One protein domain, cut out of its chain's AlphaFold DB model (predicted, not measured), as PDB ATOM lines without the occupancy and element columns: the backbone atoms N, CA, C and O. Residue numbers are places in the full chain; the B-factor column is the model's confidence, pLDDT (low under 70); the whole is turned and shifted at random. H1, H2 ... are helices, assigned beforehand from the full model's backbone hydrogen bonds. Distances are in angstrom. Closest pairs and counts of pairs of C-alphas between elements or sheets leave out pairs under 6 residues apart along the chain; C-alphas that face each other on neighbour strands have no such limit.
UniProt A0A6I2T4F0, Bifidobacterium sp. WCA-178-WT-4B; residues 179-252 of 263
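This is residues 179 to 252 of the 263 residues of a protein of Bifidobacterium sp. WCA-178-WT-4B (UniProt A0A6I2T4F0). What shape do these atoms make? One long helix, H4, runs along one side of a rod-shaped domain; the short helix H2 crosses it, and H1 packs on H2. Towards the other end, a head of loops, residues 200 to 221, leads to the very short H3 near the beginning of H4. What is it built of? The printed part has 74 residues with four named helices, in the order H1, H2, H3, H4, and no named strand, and its class is all helix. How large is it? It is compact, with a radius of gyration of the C-alphas of 12.4 A, and spans 40 by 19 by 18 A.

How do the first two helices meet? H1, residues 179 to 186, touches H2, residues 192 to 199, about perpendicular at 75 degrees. Their closest C-alphas, those of Ala 184 and Trp 195, are 6.5 A apart. What does the long helix touch? H4, residues 232 to 250, is the hub, and it touches H2 with residues 238 to 246 alone, closest at the C-alphas of Pro 192 and Ala 242, 5.2 A apart; the two are only just about perpendicular, at 73 degrees. With residues 242 to 246 alone it only just touches H1, with 3 pairs of C-alphas within 8 A, the closest being Leu 180 and Ala 242 at 7.3 A; they run the same way at a steep tilt of 46 degrees. Where is the remaining helix? H3, residues 222 to 225, only just touches residues 232 to 235 of H4, with 3 pairs of C-alphas within 8 A, the closest being Ala 224 and Lys 235 at 5.7 A. H3 is near H2, with 5 pairs of C-alphas within 10 A, and apart from H1. What do the backbones show? In H1, H2 and H4 every O i to N i+4 pair is within hydrogen-bond range; H3 is too short for such a pair, and its one O i to N i+3 pair is within range.

Where does the first helix begin? H1 begins at C-alpha 179, (169.826, 141.596, 144.211), and is 10.9 A long from first to last C-alpha; H2 is 10.6 A long and H3 5.1 A. Where does the last helix run? H4 goes from C-alpha 232 at (150.086, 136.318, 139.298) to C-alpha 250 at (172.580, 137.486, 126.612), 25.9 A.

How far does it reach? The two C-alphas farthest apart, those of Asp 218 and Phe 252, are 40.6 A apart. How are the helices linked? The link from H1 to H2 is tight, that from H2 to H3 is long, with 22 residues, and that from H3 to H4 is short; the printed part has no cut. Where is confidence low? The mean pLDDT of the printed part is 89.6, and residues 251 to 252 are under 70.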
ATOM      1  N   ASP A 179     169.918 143.003 143.820       86.56
ATOM      2  CA  ASP A 179     169.826 141.596 144.211       86.56
ATOM      3  C   ASP A 179     169.529 140.692 143.004       86.56
ATOM      4  O   ASP A 179     170.134 139.628 142.862       86.56
ATOM      5  N   LEU A 180     168.662 141.140 142.091       88.19
ATOM      6  CA  LEU A 180     168.354 140.443 140.843       88.19
ATOM      7  C   LEU A 180     169.568 140.394 139.914       88.19
ATOM      8  O   LEU A 180     169.854 139.339 139.344       88.19
ATOM      9  N   VAL A 181     170.299 141.506 139.782       84.31
ATOM     10  CA  VAL A 181     171.542 141.560 138.994       84.31
ATOM     11  C   VAL A 181     172.585 140.603 139.572       84.31
ATOM     12  O   VAL A 181     173.148 139.790 138.839       84.31
ATOM     13  N   SER A 182     172.802 140.651 140.886       83.38
ATOM     14  CA  SER A 182     173.794 139.821 141.583       83.38
ATOM     15  C   SER A 182     173.473 138.324 141.492       83.38
ATOM     16  O   SER A 182     174.355 137.500 141.229       83.38
ATOM     17  N   TYR A 183     172.200 137.951 141.653       89.38
ATOM     18  CA  TYR A 183     171.778 136.556 141.544       89.38
ATOM     19  C   TYR A 183     171.908 136.028 140.111       89.38
ATOM     20  O   TYR A 183     172.396 134.917 139.906       89.38
ATOM     21  N   ALA A 184     171.513 136.821 139.109       87.00
ATOM     22  CA  ALA A 184     171.586 136.413 137.708       87.00
ATOM     23  C   ALA A 184     173.028 136.113 137.262       87.00
ATOM     24  O   ALA A 184     173.248 135.100 136.601       87.00
ATOM     25  N   LYS A 185     174.007 136.928 137.684       78.69
ATOM     26  CA  LYS A 185     175.442 136.712 137.402       78.69
ATOM     27  C   LYS A 185     175.991 135.411 137.993       78.69
ATOM     28  O   LYS A 185     176.793 134.730 137.372       78.69
ATOM     29  N   SER A 186     175.545 135.027 139.187       81.50
ATOM     30  CA  SER A 186     175.978 133.764 139.812       81.50
ATOM     31  C   SER A 186     175.244 132.531 139.261       81.50
ATOM     32  O   SER A 186     175.647 131.402 139.534       81.50
ATOM     33  N   HIS A 187     174.183 132.731 138.469       89.19
ATOM     34  CA  HIS A 187     173.289 131.680 137.977       89.19
ATOM     35  C   HIS A 187     172.949 131.849 136.487       89.19
ATOM     36  O   HIS A 187     171.812 131.621 136.067       89.19
ATOM     37  N   GLU A 188     173.922 132.219 135.652       81.00
ATOM     38  CA  GLU A 188     173.696 132.548 134.231       81.00
ATOM     39  C   GLU A 188     173.072 131.409 133.411       81.00
ATOM     40  O   GLU A 188     172.402 131.637 132.404       81.00
ATOM     41  N   ARG A 189     173.275 130.158 133.844       84.38
ATOM     42  CA  ARG A 189     172.707 128.961 133.200       84.38
ATOM     43  C   ARG A 189     171.228 128.746 133.521       84.38
ATOM     44  O   ARG A 189     170.572 127.934 132.866       84.38
ATOM     45  N   ASP A 190     170.706 129.426 134.536       92.06
ATOM     46  CA  ASP A 190     169.318 129.306 134.953       92.06
ATOM     47  C   ASP A 190     168.395 130.262 134.195       92.06
ATOM     48  O   ASP A 190     168.784 131.287 133.644       92.06
ATOM     49  N   THR A 191     167.114 129.896 134.146       93.75
ATOM     50  CA  THR A 191     166.091 130.734 133.512       93.75
ATOM     51  C   THR A 191     165.633 131.853 134.454       93.75
ATOM     52  O   THR A 191     165.630 131.646 135.667       93.75
ATOM     53  N   PRO A 192     165.077 132.963 133.934       95.06
ATOM     54  CA  PRO A 192     164.497 134.029 134.758       95.06
ATOM     55  C   PRO A 192     163.488 133.562 135.820       95.06
ATOM     56  O   PRO A 192     163.415 134.135 136.900       95.06
ATOM     57  N   ASN A 193     162.716 132.500 135.551       94.31
ATOM     58  CA  ASN A 193     161.817 131.921 136.558       94.31
ATOM     59  C   ASN A 193     162.584 131.265 137.709       94.31
ATOM     60  O   ASN A 193     162.195 131.413 138.863       94.31
ATOM     61  N   LYS A 194     163.661 130.541 137.394       94.62
ATOM     62  CA  LYS A 194     164.505 129.903 138.405       94.62
ATOM     63  C   LYS A 194     165.250 130.931 139.247       94.62
ATOM     64  O   LYS A 194     165.387 130.701 140.440       94.62
ATOM     65  N   TRP A 195     165.656 132.062 138.666       94.81
ATOM     66  CA  TRP A 195     166.222 133.171 139.438       94.81
ATOM     67  C   TRP A 195     165.240 133.640 140.512       94.81
ATOM     68  O   TRP A 195     165.568 133.600 141.688       94.81
ATOM     69  N   LEU A 196     163.996 133.961 140.141       94.31
ATOM     70  CA  LEU A 196     162.988 134.416 141.108       94.31
ATOM     71  C   LEU A 196     162.639 133.369 142.180       94.31
ATOM     72  O   LEU A 196     162.323 133.732 143.308       94.31
ATOM     73  N   GLU A 197     162.645 132.080 141.834       93.94
ATOM     74  CA  GLU A 197     162.395 130.988 142.788       93.94
ATOM     75  C   GLU A 197     163.588 130.708 143.712       93.94
ATOM     76  O   GLU A 197     163.389 130.208 144.815       93.94
ATOM     77  N   GLY A 198     164.813 130.996 143.270       92.94
ATOM     78  CA  GLY A 198     166.025 130.816 144.068       92.94
ATOM     79  C   GLY A 198     166.382 132.034 144.924       92.94
ATOM     80  O   GLY A 198     166.909 131.878 146.021       92.94
ATOM     81  N   MET A 199     166.040 133.241 144.462       92.75
ATOM     82  CA  MET A 199     166.257 134.501 145.182       92.75
ATOM     83  C   MET A 199     165.338 134.685 146.388       92.75
ATOM     84  O   MET A 199     165.695 135.371 147.344       92.75
ATOM     85  N   HIS A 200     164.120 134.149 146.317       90.56
ATOM     86  CA  HIS A 200     163.073 134.443 147.285       90.56
ATOM     87  C   HIS A 200     162.606 133.168 147.985       90.56
ATOM     88  O   HIS A 200     162.414 132.140 147.333       90.56
ATOM     89  N   PRO A 201     162.364 133.211 149.308       86.56
ATOM     90  CA  PRO A 201     161.796 132.072 150.006       86.56
ATOM     91  C   PRO A 201     160.379 131.788 149.498       86.56
ATOM     92  O   PRO A 201     159.644 132.683 149.070       86.56
ATOM     93  N   THR A 202     159.957 130.527 149.602       92.00
ATOM     94  CA  THR A 202     158.548 130.192 149.381       92.00
ATOM     95  C   THR A 202     157.701 130.804 150.496       92.00
ATOM     96  O   THR A 202     157.881 130.449 151.660       92.00
ATOM     97  N   VAL A 203     156.755 131.669 150.135       91.56
ATOM     98  CA  VAL A 203     155.871 132.355 151.093       91.56
ATOM     99  C   VAL A 203     154.542 131.626 151.298       91.56
ATOM    100  O   VAL A 203     154.011 130.951 150.409       91.56
ATOM    101  N   LYS A 204     153.984 131.768 152.496       92.88
ATOM    102  CA  LYS A 204     152.710 131.207 152.948       92.88
ATOM    103  C   LYS A 204     151.696 132.322 153.204       92.88
ATOM    104  O   LYS A 204     151.994 133.503 153.085       92.88
ATOM    105  N   LYS A 205     150.463 131.923 153.525       92.81
ATOM    106  CA  LYS A 205     149.410 132.865 153.920       92.81
ATOM    107  C   LYS A 205     149.877 133.630 155.162       92.81
ATOM    108  O   LYS A 205     150.361 132.987 156.091       92.81
ATOM    109  N   GLY A 206     149.698 134.947 155.174       91.88
ATOM    110  CA  GLY A 206     150.115 135.807 156.284       91.88
ATOM    111  C   GLY A 206     151.548 136.342 156.178       91.88
ATOM    112  O   GLY A 206     151.887 137.273 156.900       91.88
ATOM    113  N   ASP A 207     152.379 135.816 155.269       95.62
ATOM    114  CA  ASP A 207     153.697 136.399 154.988       95.62
ATOM    115  C   ASP A 207     153.555 137.697 154.174       95.62
ATOM    116  O   ASP A 207     152.498 137.979 153.604       95.62
ATOM    117  N   ALA A 208     154.629 138.483 154.068       95.94
ATOM    118  CA  ALA A 208     154.679 139.662 153.204       95.94
ATOM    119  C   ALA A 208     155.202 139.315 151.799       95.94
ATOM    120  O   ALA A 208     156.170 138.574 151.633       95.94
ATOM    121  N   CYS A 209     154.587 139.895 150.769       93.81
ATOM    122  CA  CYS A 209     155.058 139.811 149.391       93.81
ATOM    123  C   CYS A 209     156.404 140.524 149.228       93.81
ATOM    124  O   CYS A 209     156.484 141.733 149.444       93.81
ATOM    125  N   VAL A 210     157.423 139.818 148.728       92.06
ATOM    126  CA  VAL A 210     158.777 140.372 148.523       92.06
ATOM    127  C   VAL A 210     158.812 141.531 147.521       92.06
ATOM    128  O   VAL A 210     159.722 142.346 147.552       92.06
ATOM    129  N   ARG A 211     157.806 141.628 146.637       91.31
ATOM    130  CA  ARG A 211     157.711 142.691 145.624       91.31
ATOM    131  C   ARG A 211     156.944 143.924 146.102       91.31
ATOM    132  O   ARG A 211     157.362 145.038 145.822       91.31
ATOM    133  N   CYS A 212     155.777 143.741 146.722       93.62
ATOM    134  CA  CYS A 212     154.848 144.845 147.011       93.62
ATOM    135  C   CYS A 212     154.549 145.054 148.501       93.62
ATOM    136  O   CYS A 212     153.766 145.939 148.836       93.62
ATOM    137  N   GLY A 213     155.106 144.222 149.387       94.19
ATOM    138  CA  GLY A 213     154.933 144.304 150.840       94.19
ATOM    139  C   GLY A 213     153.558 143.882 151.368       94.19
ATOM    140  O   GLY A 213     153.383 143.778 152.577       94.19
ATOM    141  N   LYS A 214     152.575 143.620 150.497       94.50
ATOM    142  CA  LYS A 214     151.229 143.198 150.913       94.50
ATOM    143  C   LYS A 214     151.236 141.792 151.501       94.50
ATOM    144  O   LYS A 214     151.983 140.934 151.033       94.50
ATOM    145  N   GLU A 215     150.344 141.556 152.457       95.19
ATOM    146  CA  GLU A 215     150.111 140.231 153.027       95.19
ATOM    147  C   GLU A 215     149.631 139.239 151.952       95.19
ATOM    148  O   GLU A 215     148.815 139.570 151.085       95.19
ATOM    149  N   ILE A 216     150.161 138.018 151.985       94.00
ATOM    150  CA  ILE A 216     149.790 136.938 151.071       94.00
ATOM    151  C   ILE A 216     148.419 136.364 151.469       94.00
ATOM    152  O   ILE A 216     148.272 135.763 152.537       94.00
ATOM    153  N   GLY A 217     147.436 136.483 150.571       90.19
ATOM    154  CA  GLY A 217     146.095 135.900 150.710       90.19
ATOM    155  C   GLY A 217     145.998 134.416 150.325       90.19
ATOM    156  O   GLY A 217     146.946 133.804 149.823       90.19
ATOM    157  N   ASP A 218     144.825 133.815 150.550       86.69
ATOM    158  CA  ASP A 218     144.541 132.404 150.222       86.69
ATOM    159  C   ASP A 218     144.540 132.117 148.713       86.69
ATOM    160  O   ASP A 218     144.851 131.007 148.287       86.69
ATOM    161  N   ASP A 219     144.250 133.129 147.904       86.31
ATOM    162  CA  ASP A 219     144.135 133.091 146.446       86.31
ATOM    163  C   ASP A 219     145.487 133.158 145.708       86.31
ATOM    164  O   ASP A 219     145.557 132.947 144.494       86.31
ATOM    165  N   ALA A 220     146.588 133.404 146.426       88.06
ATOM    166  CA  ALA A 220     147.925 133.427 145.847       88.06
ATOM    167  C   ALA A 220     148.299 132.059 145.248       88.06
ATOM    168  O   ALA A 220     148.477 131.072 145.969       88.06
ATOM    169  N   SER A 221     148.473 132.010 143.922       91.31
ATOM    170  CA  SER A 221     148.836 130.779 143.205       91.31
ATOM    171  C   SER A 221     150.130 130.146 143.737       91.31
ATOM    172  O   SER A 221     151.061 130.855 144.123       91.31
ATOM    173  N   TYR A 222     150.239 128.814 143.651       90.31
ATOM    174  CA  TYR A 222     151.449 128.071 144.035       90.31
ATOM    175  C   TYR A 222     152.724 128.660 143.412       90.31
ATOM    176  O   TYR A 222     153.728 128.857 144.089       90.31
ATOM    177  N   THR A 223     152.668 129.006 142.125       91.06
ATOM    178  CA  THR A 223     153.837 129.534 141.415       91.06
ATOM    179  C   THR A 223     154.221 130.947 141.863       91.06
ATOM    180  O   THR A 223     155.398 131.285 141.793       91.06
ATOM    181  N   ALA A 224     153.266 131.766 142.319       91.12
ATOM    182  CA  ALA A 224     153.546 133.075 142.907       91.12
ATOM    183  C   ALA A 224     154.166 132.920 144.302       91.12
ATOM    184  O   ALA A 224     155.197 133.527 144.578       91.12
ATOM    185  N   ARG A 225     153.617 132.013 145.120       91.94
ATOM    186  CA  ARG A 225     154.153 131.676 146.446       91.94
ATOM    187  C   ARG A 225     155.590 131.164 146.386       91.94
ATOM    188  O   ARG A 225     156.421 131.603 147.172       91.94
ATOM    189  N   LYS A 226     155.905 130.295 145.417       94.12
ATOM    190  CA  LYS A 226     157.264 129.768 145.194       94.12
ATOM    191  C   LYS A 226     158.291 130.853 144.831       94.12
ATOM    192  O   LYS A 226     159.479 130.634 144.996       94.12
ATOM    193  N   SER A 227     157.838 132.013 144.355       93.25
ATOM    194  CA  SER A 227     158.681 133.170 144.024       93.25
ATOM    195  C   SER A 227     158.510 134.328 145.021       93.25
ATOM    196  O   SER A 227     158.812 135.466 144.682       93.25
ATOM    197  N   GLY A 228     157.966 134.080 146.219       93.25
ATOM    198  CA  GLY A 228     157.820 135.102 147.261       93.25
ATOM    199  C   GLY A 228     156.683 136.118 147.059       93.25
ATOM    200  O   GLY A 228     156.679 137.170 147.696       93.25
ATOM    201  N   MET A 229     155.724 135.869 146.162       95.06
ATOM    202  CA  MET A 229     154.792 136.895 145.667       95.06
ATOM    203  C   MET A 229     153.320 136.611 145.981       95.06
ATOM    204  O   MET A 229     152.868 135.468 145.962       95.06
ATOM    205  N   CYS A 230     152.539 137.683 146.176       93.12
ATOM    206  CA  CYS A 230     151.113 137.618 146.539       93.12
ATOM    207  C   CYS A 230     150.177 137.155 145.426       93.12
ATOM    208  O   CYS A 230     149.019 136.864 145.692       93.12
ATOM    209  N   GLY A 231     150.635 137.093 144.178       93.62
ATOM    210  CA  GLY A 231     149.761 136.725 143.075       93.62
ATOM    211  C   GLY A 231     150.431 136.770 141.713       93.62
ATOM    212  O   GLY A 231     151.609 137.111 141.572       93.62
ATOM    213  N   THR A 232     149.645 136.421 140.695       90.69
ATOM    214  CA  THR A 232     150.086 136.318 139.298       90.69
ATOM    215  C   THR A 232     150.599 137.642 138.745       90.69
ATOM    216  O   THR A 232     151.585 137.628 138.019       90.69
ATOM    217  N   GLN A 233     150.004 138.778 139.123       92.44
ATOM    218  CA  GLN A 233     150.456 140.096 138.667       92.44
ATOM    219  C   GLN A 233     151.861 140.433 139.181       92.44
ATOM    220  O   GLN A 233     152.749 140.714 138.381       92.44
ATOM    221  N   CYS A 234     152.092 140.345 140.498       93.62
ATOM    222  CA  CYS A 234     153.416 140.598 141.075       93.62
ATOM    223  C   CYS A 234     154.478 139.680 140.457       93.62
ATOM    224  O   CYS A 234     155.570 140.140 140.120       93.62
ATOM    225  N   LYS A 235     154.126 138.409 140.218       93.69
ATOM    226  CA  LYS A 235     154.996 137.472 139.505       93.69
ATOM    227  C   LYS A 235     155.260 137.861 138.063       93.69
ATOM    228  O   LYS A 235     156.410 137.821 137.637       93.69
ATOM    229  N   ALA A 236     154.236 138.234 137.309       94.00
ATOM    230  CA  ALA A 236     154.389 138.611 135.911       94.00
ATOM    231  C   ALA A 236     155.308 139.827 135.750       94.00
ATOM    232  O   ALA A 236     156.170 139.832 134.874       94.00
ATOM    233  N   GLU A 237     155.168 140.832 136.613       93.25
ATOM    234  CA  GLU A 237     156.002 142.028 136.558       93.25
ATOM    235  C   GLU A 237     157.461 141.752 136.963       93.25
ATOM    236  O   GLU A 237     158.378 142.218 136.286       93.25
ATOM    237  N   ALA A 238     157.697 140.958 138.014       92.44
ATOM    238  CA  ALA A 238     159.052 140.551 138.397       92.44
ATOM    239  C   ALA A 238     159.708 139.687 137.313       92.44
ATOM    240  O   ALA A 238     160.866 139.887 136.950       92.44
ATOM    241  N   LEU A 239     158.942 138.765 136.723       94.81
ATOM    242  CA  LEU A 239     159.413 137.930 135.626       94.81
ATOM    243  C   LEU A 239     159.725 138.757 134.377       94.81
ATOM    244  O   LEU A 239     160.647 138.413 133.642       94.81
ATOM    245  N   LYS A 240     158.983 139.841 134.128       94.06
ATOM    246  CA  LYS A 240     159.298 140.786 133.054       94.06
ATOM    247  C   LYS A 240     160.662 141.439 133.289       94.06
ATOM    248  O   LYS A 240     161.497 141.370 132.397       94.06
ATOM    249  N   GLN A 241     160.923 141.968 134.487       90.62
ATOM    250  CA  GLN A 241     162.233 142.547 134.831       90.62
ATOM    251  C   GLN A 241     163.371 141.529 134.686       90.62
ATOM    252  O   GLN A 241     164.391 141.834 134.076       90.62
ATOM    253  N   ALA A 242     163.176 140.296 135.162       92.69
ATOM    254  CA  ALA A 242     164.173 139.235 135.036       92.69
ATOM    255  C   ALA A 242     164.432 138.829 133.571       92.69
ATOM    256  O   ALA A 242     165.569 138.567 133.193       92.69
ATOM    257  N   LYS A 243     163.400 138.808 132.716       93.06
ATOM    258  CA  LYS A 243     163.554 138.558 131.272       93.06
ATOM    259  C   LYS A 243     164.274 139.697 130.557       93.06
ATOM    260  O   LYS A 243     165.117 139.428 129.705       93.06
ATOM    261  N   ASP A 244     163.952 140.939 130.902       88.69
ATOM    262  CA  ASP A 244     164.610 142.120 130.343       88.69
ATOM    263  C   ASP A 244     166.102 142.119 130.716       88.69
ATOM    264  O   ASP A 244     166.947 142.303 129.839       88.69
ATOM    265  N   LEU A 245     166.439 141.798 131.973       86.94
ATOM    266  CA  LEU A 245     167.824 141.608 132.414       86.94
ATOM    267  C   LEU A 245     168.500 140.442 131.680       86.94
ATOM    268  O   LEU A 245     169.607 140.600 131.183       86.94
ATOM    269  N   ALA A 246     167.838 139.291 131.534       86.19
ATOM    270  CA  ALA A 246     168.394 138.157 130.793       86.19
ATOM    271  C   ALA A 246     168.676 138.495 129.322       86.19
ATOM    272  O   ALA A 246     169.643 138.003 128.747       86.19
ATOM    273  N   SER A 247     167.861 139.353 128.702       83.25
ATOM    274  CA  SER A 247     168.137 139.859 127.357       83.25
ATOM    275  C   SER A 247     169.366 140.765 127.326       83.25
ATOM    276  O   SER A 247     170.090 140.746 126.334       83.25
ATOM    277  N   VAL A 248     169.599 141.561 128.372       78.62
ATOM    278  CA  VAL A 248     170.818 142.367 128.507       78.62
ATOM    279  C   VAL A 248     172.035 141.458 128.696       78.62
ATOM    280  O   VAL A 248     172.985 141.571 127.929       78.62
ATOM    281  N   ILE A 249     171.962 140.487 129.613       74.50
ATOM    282  CA  ILE A 249     173.027 139.504 129.876       74.50
ATOM    283  C   ILE A 249     173.320 138.651 128.635       74.50
ATOM    284  O   ILE A 249     174.466 138.395 128.309       74.50
ATOM    285  N   LYS A 250     172.321 138.241 127.850       71.56
ATOM    286  CA  LYS A 250     172.580 137.486 126.612       71.56
ATOM    287  C   LYS A 250     173.346 138.304 125.559       71.56
ATOM    288  O   LYS A 250     174.022 137.734 124.706       71.56
ATOM    289  N   ASN A 251     173.210 139.629 125.591       64.62
ATOM    290  CA  ASN A 251     173.951 140.543 124.721       64.62
ATOM    291  C   ASN A 251     175.326 140.930 125.295       64.62
ATOM    292  O   ASN A 251     176.107 141.592 124.607       64.62
ATOM    293  N   PHE A 252     175.615 140.504 126.523       61.78
ATOM    294  CA  PHE A 252     176.908 140.585 127.185       61.78
ATOM    295  C   PHE A 252     177.866 139.631 126.462       61.78
ATOM    296  O   PHE A 252     177.600 138.436 126.326       61.78
TER     297      PHE A 252